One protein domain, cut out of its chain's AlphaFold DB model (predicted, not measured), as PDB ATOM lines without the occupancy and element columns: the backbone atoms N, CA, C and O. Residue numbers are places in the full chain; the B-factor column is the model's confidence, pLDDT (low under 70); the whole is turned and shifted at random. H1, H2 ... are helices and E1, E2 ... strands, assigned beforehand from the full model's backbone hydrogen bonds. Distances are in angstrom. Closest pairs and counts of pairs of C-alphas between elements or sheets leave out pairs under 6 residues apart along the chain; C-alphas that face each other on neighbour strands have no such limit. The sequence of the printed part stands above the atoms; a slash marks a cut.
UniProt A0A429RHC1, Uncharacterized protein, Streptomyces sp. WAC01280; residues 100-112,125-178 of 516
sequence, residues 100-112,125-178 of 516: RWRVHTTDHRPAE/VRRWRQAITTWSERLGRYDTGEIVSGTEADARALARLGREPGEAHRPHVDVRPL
ATOM      1  N   ARG A 100     107.589  19.103  53.922       83.44
ATOM      2  CA  ARG A 100     108.083  18.110  52.972       83.44
ATOM      3  C   ARG A 100     109.242  17.355  53.592       83.44
ATOM      4  O   ARG A 100     110.193  17.951  54.104       83.44
ATOM      5  N   TRP A 101     109.183  16.044  53.471       87.12
ATOM      6  CA  TRP A 101     110.173  15.133  53.994       87.12
ATOM      7  C   TRP A 101     110.780  14.342  52.855       87.12
ATOM      8  O   TRP A 101     110.083  13.900  51.943       87.12
ATOM      9  N   ARG A 102     112.094  14.163  52.917       89.81
ATOM     10  CA  ARG A 102     112.805  13.257  52.038       89.81
ATOM     11  C   ARG A 102     112.847  11.879  52.671       89.81
ATOM     12  O   ARG A 102     113.149  11.723  53.855       89.81
ATOM     13  N   VAL A 103     112.540  10.892  51.856       90.94
ATOM     14  CA  VAL A 103     112.538   9.494  52.246       90.94
ATOM     15  C   VAL A 103     113.961   8.943  52.110       90.94
ATOM     16  O   VAL A 103     114.642   9.205  51.116       90.94
ATOM     17  N   HIS A 104     114.434   8.210  53.118       90.56
ATOM     18  CA  HIS A 104     115.753   7.577  53.102       90.56
ATOM     19  C   HIS A 104     115.686   6.148  53.649       90.56
ATOM     20  O   HIS A 104     114.840   5.833  54.490       90.56
ATOM     21  N   THR A 105     116.577   5.280  53.165       90.12
ATOM     22  CA  THR A 105     116.683   3.907  53.676       90.12
ATOM     23  C   THR A 105     117.372   3.883  55.040       90.12
ATOM     24  O   THR A 105     118.384   4.555  55.258       90.12
ATOM     25  N   THR A 106     116.853   3.063  55.951       88.88
ATOM     26  CA  THR A 106     117.450   2.748  57.251       88.88
ATOM     27  C   THR A 106     118.249   1.447  57.247       88.88
ATOM     28  O   THR A 106     118.728   1.054  58.305       88.88
ATOM     29  N   ASP A 107     118.445   0.791  56.098       85.69
ATOM     30  CA  ASP A 107     119.184  -0.486  55.986       85.69
ATOM     31  C   ASP A 107     120.635  -0.391  56.478       85.69
ATOM     32  O   ASP A 107     121.258  -1.376  56.864       85.69
ATOM     33  N   HIS A 108     121.188   0.820  56.474       81.75
ATOM     34  CA  HIS A 108     122.532   1.108  56.953       81.75
ATOM     35  C   HIS A 108     122.614   1.265  58.486       81.75
ATOM     36  O   HIS A 108     123.720   1.375  59.030       81.75
ATOM     37  N   ARG A 109     121.473   1.310  59.194       83.38
ATOM     38  CA  ARG A 109     121.427   1.322  60.661       83.38
ATOM     39  C   ARG A 109     121.683  -0.101  61.178       83.38
ATOM     40  O   ARG A 109     121.228  -1.061  60.564       83.38
ATOM     41  N   PRO A 110     122.390  -0.269  62.307       75.81
ATOM     42  CA  PRO A 110     122.586  -1.590  62.891       75.81
ATOM     43  C   PRO A 110     121.231  -2.230  63.213       75.81
ATOM     44  O   PRO A 110     120.419  -1.620  63.913       75.81
ATOM     45  N   ALA A 111     120.999  -3.444  62.715       65.44
ATOM     46  CA  ALA A 111     119.897  -4.276  63.170       65.44
ATOM     47  C   ALA A 111     120.170  -4.648  64.637       65.44
ATOM     48  O   ALA A 111     121.232  -5.180  64.939       65.44
ATOM     49  N   GLU A 112     119.228  -4.332  65.524       67.19
ATOM     50  CA  GLU A 112     119.233  -4.582  66.976       67.19
ATOM     51  C   GLU A 112     119.975  -3.576  67.885       67.19
ATOM     52  O   GLU A 112     121.066  -3.076  67.577       67.19
ATOM     53  N   VAL A 125     133.080   4.353  70.698       85.31
ATOM     54  CA  VAL A 125     132.938   3.823  69.332       85.31
ATOM     55  C   VAL A 125     131.474   3.813  68.893       85.31
ATOM     56  O   VAL A 125     131.172   4.215  67.771       85.31
ATOM     57  N   ARG A 126     130.545   3.425  69.778       83.50
ATOM     58  CA  ARG A 126     129.102   3.471  69.505       83.50
ATOM     59  C   ARG A 126     128.625   4.897  69.237       83.50
ATOM     60  O   ARG A 126     127.954   5.113  68.234       83.50
ATOM     61  N   ARG A 127     129.014   5.869  70.073       85.38
ATOM     62  CA  ARG A 127     128.683   7.290  69.862       85.38
ATOM     63  C   ARG A 127     129.241   7.818  68.544       85.38
ATOM     64  O   ARG A 127     128.527   8.513  67.836       85.38
ATOM     65  N   TRP A 128     130.471   7.453  68.180       84.06
ATOM     66  CA  TRP A 128     131.052   7.848  66.893       84.06
ATOM     67  C   TRP A 128     130.345   7.227  65.702       84.06
ATOM     68  O   TRP A 128     130.042   7.937  64.751       84.06
ATOM     69  N   ARG A 129     130.021   5.932  65.749       84.00
ATOM     70  CA  ARG A 129     129.240   5.283  64.685       84.00
ATOM     71  C   ARG A 129     127.845   5.896  64.557       84.00
ATOM     72  O   ARG A 129     127.401   6.144  63.442       84.00
ATOM     73  N   GLN A 130     127.189   6.207  65.675       84.06
ATOM     74  CA  GLN A 130     125.911   6.929  65.694       84.06
ATOM     75  C   GLN A 130     126.044   8.350  65.129       84.06
ATOM     76  O   GLN A 130     125.194   8.791  64.363       84.06
ATOM     77  N   ALA A 131     127.126   9.063  65.443       84.31
ATOM     78  CA  ALA A 131     127.376  10.393  64.899       84.31
ATOM     79  C   ALA A 131     127.644  10.350  63.387       84.31
ATOM     80  O   ALA A 131     127.074  11.148  62.651       84.31
ATOM     81  N   ILE A 132     128.453   9.394  62.913       85.00
ATOM     82  CA  ILE A 132     128.767   9.207  61.488       85.00
ATOM     83  C   ILE A 132     127.514   8.828  60.695       85.00
ATOM     84  O   ILE A 132     127.297   9.401  59.634       85.00
ATOM     85  N   THR A 133     126.686   7.910  61.207       82.50
ATOM     86  CA  THR A 133     125.407   7.522  60.575       82.50
ATOM     87  C   THR A 133     124.428   8.689  60.533       82.50
ATOM     88  O   THR A 133     123.939   9.038  59.468       82.50
ATOM     89  N   THR A 134     124.239   9.400  61.647       81.69
ATOM     90  CA  THR A 134     123.419  10.625  61.668       81.69
ATOM     91  C   THR A 134     123.937  11.671  60.672       81.69
ATOM     92  O   THR A 134     123.164  12.383  60.033       81.69
ATOM     93  N   TRP A 135     125.258  11.799  60.527       81.88
ATOM     94  CA  TRP A 135     125.871  12.755  59.610       81.88
ATOM     95  C   TRP A 135     125.719  12.337  58.142       81.88
ATOM     96  O   TRP A 135     125.368  13.173  57.311       81.88
ATOM     97  N   SER A 136     125.897  11.058  57.808       83.12
ATOM     98  CA  SER A 136     125.686  10.541  56.450       83.12
ATOM     99  C   SER A 136     124.211  10.560  56.038       83.12
ATOM    100  O   SER A 136     123.909  10.898  54.890       83.12
ATOM    101  N   GLU A 137     123.295  10.303  56.976       82.19
ATOM    102  CA  GLU A 137     121.857  10.524  56.803       82.19
ATOM    103  C   GLU A 137     121.559  11.997  56.533       82.19
ATOM    104  O   GLU A 137     120.805  12.295  55.617       82.19
ATOM    105  N   ARG A 138     122.179  12.948  57.248       79.56
ATOM    106  CA  ARG A 138     122.018  14.397  56.992       79.56
ATOM    107  C   ARG A 138     122.585  14.844  55.642       79.56
ATOM    108  O   ARG A 138     122.001  15.725  55.015       79.56
ATOM    109  N   LEU A 139     123.651  14.215  55.160       81.81
ATOM    110  CA  LEU A 139     124.224  14.486  53.836       81.81
ATOM    111  C   LEU A 139     123.423  13.885  52.673       81.81
ATOM    112  O   LEU A 139     123.700  14.208  51.524       81.81
ATOM    113  N   GLY A 140     122.426  13.039  52.951       82.06
ATOM    114  CA  GLY A 140     121.564  12.453  51.920       82.06
ATOM    115  C   GLY A 140     122.161  11.284  51.162       82.06
ATOM    116  O   GLY A 140     121.710  10.962  50.069       82.06
ATOM    117  N   ARG A 141     123.150  10.607  51.747       85.56
ATOM    118  CA  ARG A 141     123.799   9.446  51.125       85.56
ATOM    119  C   ARG A 141     122.852   8.255  50.908       85.56
ATOM    120  O   ARG A 141     123.145   7.399  50.082       85.56
ATOM    121  N   TYR A 142     121.749   8.205  51.653       87.12
ATOM    122  CA  TYR A 142     120.780   7.103  51.667       87.12
ATOM    123  C   TYR A 142     119.387   7.522  51.186       87.12
ATOM    124  O   TYR A 142     118.401   6.846  51.477       87.12
ATOM    125  N   ASP A 143     119.288   8.654  50.491       87.56
ATOM    126  CA  ASP A 143     118.017   9.141  49.962       87.56
ATOM    127  C   ASP A 143     117.486   8.202  48.872       87.56
ATOM    128  O   ASP A 143     118.216   7.830  47.956       87.56
ATOM    129  N   THR A 144     116.199   7.861  48.932       85.69
ATOM    130  CA  THR A 144     115.547   7.009  47.920       85.69
ATOM    131  C   THR A 144     115.041   7.800  46.710       85.69
ATOM    132  O   THR A 144     114.535   7.213  45.756       85.69
ATOM    133  N   GLY A 145     115.150   9.134  46.750       84.62
ATOM    134  CA  GLY A 145     114.612  10.056  45.742       84.62
ATOM    135  C   GLY A 145     113.131  10.412  45.932       84.62
ATOM    136  O   GLY A 145     112.634  11.301  45.246       84.62
ATOM    137  N   GLU A 146     112.434   9.779  46.879       88.19
ATOM    138  CA  GLU A 146     111.027  10.069  47.176       88.19
ATOM    139  C   GLU A 146     110.869  11.273  48.118       88.19
ATOM    140  O   GLU A 146     111.676  11.513  49.027       88.19
ATOM    141  N   ILE A 147     109.783  12.022  47.909       89.12
ATOM    142  CA  ILE A 147     109.378  13.148  48.751       89.12
ATOM    143  C   ILE A 147     107.929  12.928  49.169       89.12
ATOM    144  O   ILE A 147     107.058  12.729  48.326       89.12
ATOM    145  N   VAL A 148     107.677  13.012  50.469       89.00
ATOM    146  CA  VAL A 148     106.343  12.899  51.068       89.00
ATOM    147  C   VAL A 148     106.014  14.169  51.846       89.00
ATOM    148  O   VAL A 148     106.909  14.883  52.302       89.00
ATOM    149  N   SER A 149     104.730  14.480  51.995       84.88
ATOM    150  CA  SER A 149     104.269  15.678  52.699       84.88
ATOM    151  C   SER A 149     103.236  15.332  53.760       84.88
ATOM    152  O   SER A 149     102.307  14.584  53.477       84.88
ATOM    153  N   GLY A 150     103.375  15.903  54.954       80.56
ATOM    154  CA  GLY A 150     102.460  15.677  56.077       80.56
ATOM    155  C   GLY A 150     103.144  15.950  57.410       80.56
ATOM    156  O   GLY A 150     104.304  16.368  57.434       80.56
ATOM    157  N   THR A 151     102.462  15.699  58.529       82.88
ATOM    158  CA  THR A 151     103.147  15.664  59.833       82.88
ATOM    159  C   THR A 151     104.249  14.598  59.814       82.88
ATOM    160  O   THR A 151     104.244  13.726  58.953       82.88
ATOM    161  N   GLU A 152     105.216  14.624  60.734       84.06
ATOM    162  CA  GLU A 152     106.286  13.607  60.746       84.06
ATOM    163  C   GLU A 152     105.726  12.170  60.809       84.06
ATOM    164  O   GLU A 152     106.238  11.264  60.149       84.06
ATOM    165  N   ALA A 153     104.644  11.965  61.570       86.25
ATOM    166  CA  ALA A 153     103.965  10.679  61.671       86.25
ATOM    167  C   ALA A 153     103.289  10.284  60.349       86.25
ATOM    168  O   ALA A 153     103.497   9.165  59.882       86.25
ATOM    169  N   ASP A 154     102.561  11.210  59.716       87.81
ATOM    170  CA  ASP A 154     101.888  10.957  58.436       87.81
ATOM    171  C   ASP A 154     102.900  10.750  57.311       87.81
ATOM    172  O   ASP A 154     102.771   9.827  56.520       87.81
ATOM    173  N   ALA A 155     103.954  11.562  57.266       88.50
ATOM    174  CA  ALA A 155     105.040  11.442  56.308       88.50
ATOM    175  C   ALA A 155     105.735  10.086  56.435       88.50
ATOM    176  O   ALA A 155     105.983   9.429  55.428       88.50
ATOM    177  N   ARG A 156     106.003   9.621  57.661       89.81
ATOM    178  CA  ARG A 156     106.552   8.282  57.896       89.81
ATOM    179  C   ARG A 156     105.569   7.188  57.487       89.81
ATOM    180  O   ARG A 156     105.988   6.213  56.875       89.81
ATOM    181  N   ALA A 157     104.283   7.334  57.800       89.12
ATOM    182  CA  ALA A 157     103.260   6.379  57.383       89.12
ATOM    183  C   ALA A 157     103.187   6.287  55.850       89.12
ATOM    184  O   ALA A 157     103.279   5.189  55.307       89.12
ATOM    185  N   LEU A 158     103.139   7.432  55.163       90.38
ATOM    186  CA  LEU A 158     103.131   7.548  53.704       90.38
ATOM    187  C   LEU A 158     104.411   6.993  53.068       90.38
ATOM    188  O   LEU A 158     104.333   6.266  52.088       90.38
ATOM    189  N   ALA A 159     105.584   7.276  53.639       89.69
ATOM    190  CA  ALA A 159     106.863   6.762  53.141       89.69
ATOM    191  C   ALA A 159     106.962   5.232  53.220       89.69
ATOM    192  O   ALA A 159     107.663   4.609  52.425       89.69
ATOM    193  N   ARG A 160     106.266   4.623  54.184       91.56
ATOM    194  CA  ARG A 160     106.245   3.170  54.366       91.56
ATOM    195  C   ARG A 160     105.114   2.481  53.612       91.56
ATOM    196  O   ARG A 160     105.102   1.251  53.562       91.56
ATOM    197  N   LEU A 161     104.176   3.228  53.027       87.69
ATOM    198  CA  LEU A 161     103.254   2.655  52.052       87.69
ATOM    199  C   LEU A 161     104.057   2.187  50.832       87.69
ATOM    200  O   LEU A 161     105.065   2.798  50.452       87.69
ATOM    201  N   GLY A 162     103.633   1.064  50.254       76.75
ATOM    202  CA  GLY A 162     104.095   0.644  48.938       76.75
ATOM    203  C   GLY A 162     103.801   1.731  47.900       76.75
ATOM    204  O   GLY A 162     102.864   2.514  48.065       76.75
ATOM    205  N   ARG A 163     104.631   1.827  46.860       76.81
ATOM    206  CA  ARG A 163     104.463   2.797  45.768       76.81
ATOM    207  C   ARG A 163     103.227   2.477  44.936       76.81
ATOM    208  O   ARG A 163     102.592   3.395  44.420       76.81
ATOM    209  N   GLU A 164     102.888   1.196  44.831       78.25
ATOM    210  CA  GLU A 164     101.733   0.716  44.081       78.25
ATOM    211  C   GLU A 164     100.647   0.121  44.993       78.25
ATOM    212  O   GLU A 164     100.950  -0.431  46.059       78.25
ATOM    213  N   PRO A 165      99.362   0.202  44.590       70.81
ATOM    214  CA  PRO A 165      98.281  -0.476  45.296       70.81
ATOM    215  C   PRO A 165      98.566  -1.984  45.410       70.81
ATOM    216  O   PRO A 165      98.622  -2.685  44.406       70.81
ATOM    217  N   GLY A 166      98.730  -2.485  46.638       68.19
ATOM    218  CA  GLY A 166      99.005  -3.902  46.919       68.19
ATOM    219  C   GLY A 166     100.475  -4.249  47.183       68.19
ATOM    220  O   GLY A 166     100.763  -5.383  47.562       68.19
ATOM    221  N   GLU A 167     101.401  -3.297  47.048       80.44
ATOM    222  CA  GLU A 167     102.802  -3.501  47.416       80.44
ATOM    223  C   GLU A 167     102.982  -3.521  48.950       80.44
ATOM    224  O   GLU A 167     102.291  -2.826  49.701       80.44
ATOM    225  N   ALA A 168     103.905  -4.364  49.429       78.50
ATOM    226  CA  ALA A 168     104.116  -4.591  50.855       78.50
ATOM    227  C   ALA A 168     104.620  -3.333  51.585       78.50
ATOM    228  O   ALA A 168     105.355  -2.507  51.041       78.50
ATOM    229  N   HIS A 169     104.256  -3.223  52.864       85.56
ATOM    230  CA  HIS A 169     104.750  -2.173  53.752       85.56
ATOM    231  C   HIS A 169     106.287  -2.171  53.802       85.56
ATOM    232  O   HIS A 169     106.905  -3.230  53.914       85.56
ATOM    233  N   ARG A 170     106.907  -0.985  53.757       86.81
ATOM    234  CA  ARG A 170     108.368  -0.801  53.698       86.81
ATOM    235  C   ARG A 170     108.925  -0.359  55.061       86.81
ATOM    236  O   ARG A 170     109.117   0.835  55.274       86.81
ATOM    237  N   PRO A 171     109.205  -1.270  56.019       84.06
ATOM    238  CA  PRO A 171     109.638  -0.887  57.369       84.06
ATOM    239  C   PRO A 171     111.058  -0.304  57.419       84.06
ATOM    240  O   PRO A 171     111.397   0.390  58.373       84.06
ATOM    241  N   HIS A 172     111.870  -0.562  56.391       87.12
ATOM    242  CA  HIS A 172     113.268  -0.144  56.267       87.12
ATOM    243  C   HIS A 172     113.439   1.311  55.805       87.12
ATOM    244  O   HIS A 172     114.493   1.703  55.306       87.12
ATOM    245  N   VAL A 173     112.385   2.112  55.915       89.25
ATOM    246  CA  VAL A 173     112.340   3.463  55.379       89.25
ATOM    247  C   VAL A 173     111.908   4.428  56.474       89.25
ATOM    248  O   VAL A 173     110.982   4.163  57.254       89.25
ATOM    249  N   ASP A 174     112.597   5.562  56.530       90.31
ATOM    250  CA  ASP A 174     112.309   6.649  57.453       90.31
ATOM    251  C   ASP A 174     112.383   7.993  56.725       90.31
ATOM    252  O   ASP A 174     112.852   8.114  55.587       90.31
ATOM    253  N   VAL A 175     111.877   9.023  57.383       88.94
ATOM    254  CA  VAL A 175     111.769  10.361  56.817       88.94
ATOM    255  C   VAL A 175     112.760  11.299  57.480       88.94
ATOM    256  O   VAL A 175     112.984  11.251  58.687       88.94
ATOM    257  N   ARG A 176     113.363  12.175  56.681       85.94
ATOM    258  CA  ARG A 176     114.189  13.282  57.167       85.94
ATOM    259  C   ARG A 176     113.731  14.588  56.523       85.94
ATOM    260  O   ARG A 176     113.209  14.560  55.408       85.94
ATOM    261  N   PRO A 177     113.900  15.742  57.174       80.12
ATOM    262  CA  PRO A 177     113.425  16.995  56.605       80.12
ATOM    263  C   PRO A 177     114.174  17.341  55.321       80.12
ATOM    264  O   PRO A 177     115.402  17.240  55.289       80.12
ATOM    265  N   LEU A 178     113.458  17.799  54.288       75.69
ATOM    266  CA  LEU A 178     114.041  18.107  52.975       75.69
ATOM    267  C   LEU A 178     115.181  19.142  53.054       75.69
ATOM    268  O   LEU A 178     116.182  19.008  52.354       75.69
TER     269      LEU A 178
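Overview. This is residues 100 to 112 and 125 to 178 of the 516 residues of an uncharacterized protein of Streptomyces sp. WAC01280 (UniProt A0A429RHC1). A small, strongly twisted sheet of three strands has H2 packed on it, while H1 extends away as an arm and the loop of residues 161 to 172 reaches out at the opposite end. The printed part has 67 residues, in the order E1, H1, E2, H2, E3, mixed in class; the antiparallel sheet runs E2 E1 E3. It is only just compact, close to loose, with a radius of gyration of the C-alphas of 12.6 A, spanning 42 by 24 by 19 A.

Arrangement. Inner strand E1, residues 100 to 105, is antiparallel to E2, residues 143 to 149, with N 101 and O 148 within hydrogen-bond range at 2.8 A. E1 is antiparallel to E3, residues 173 to 177, with N 104 and O 174 at 2.9 A. H1, residues 125 to 138, only grazes the sheet with residues 137 to 138. H2, residues 152 to 160, is on the sheet; its closest C-alphas to E3 are those of Arg 156 and Val 175, 5.7 A. H1 and H2 are apart. E2, H2 and E3 form a split strand-helix-strand unit, same-way strands with E1 between them, its crossover right-handed. Every O i to N i+4 pair in H1 and H2 is within hydrogen-bond range.

Along the chain. E1 begins at C-alpha 100 (108.083, 18.110, 52.972) and measures 16.6 A, H1 19.6 A, E2 15.5 A, H2 12.2 A and E3 13.6 A, ending at C-alpha 177 (113.425, 16.995, 56.605).

Size, cuts and confidence. The farthest C-alphas, Val 125 and Pro 165, are 42.4 A apart. Residues 113 to 124 are not printed; C-alphas 112 and 125 are 16.2 A apart across the cut. The link H2 to E3 is long. Residues 111, 112 and 166 have pLDDT under 70.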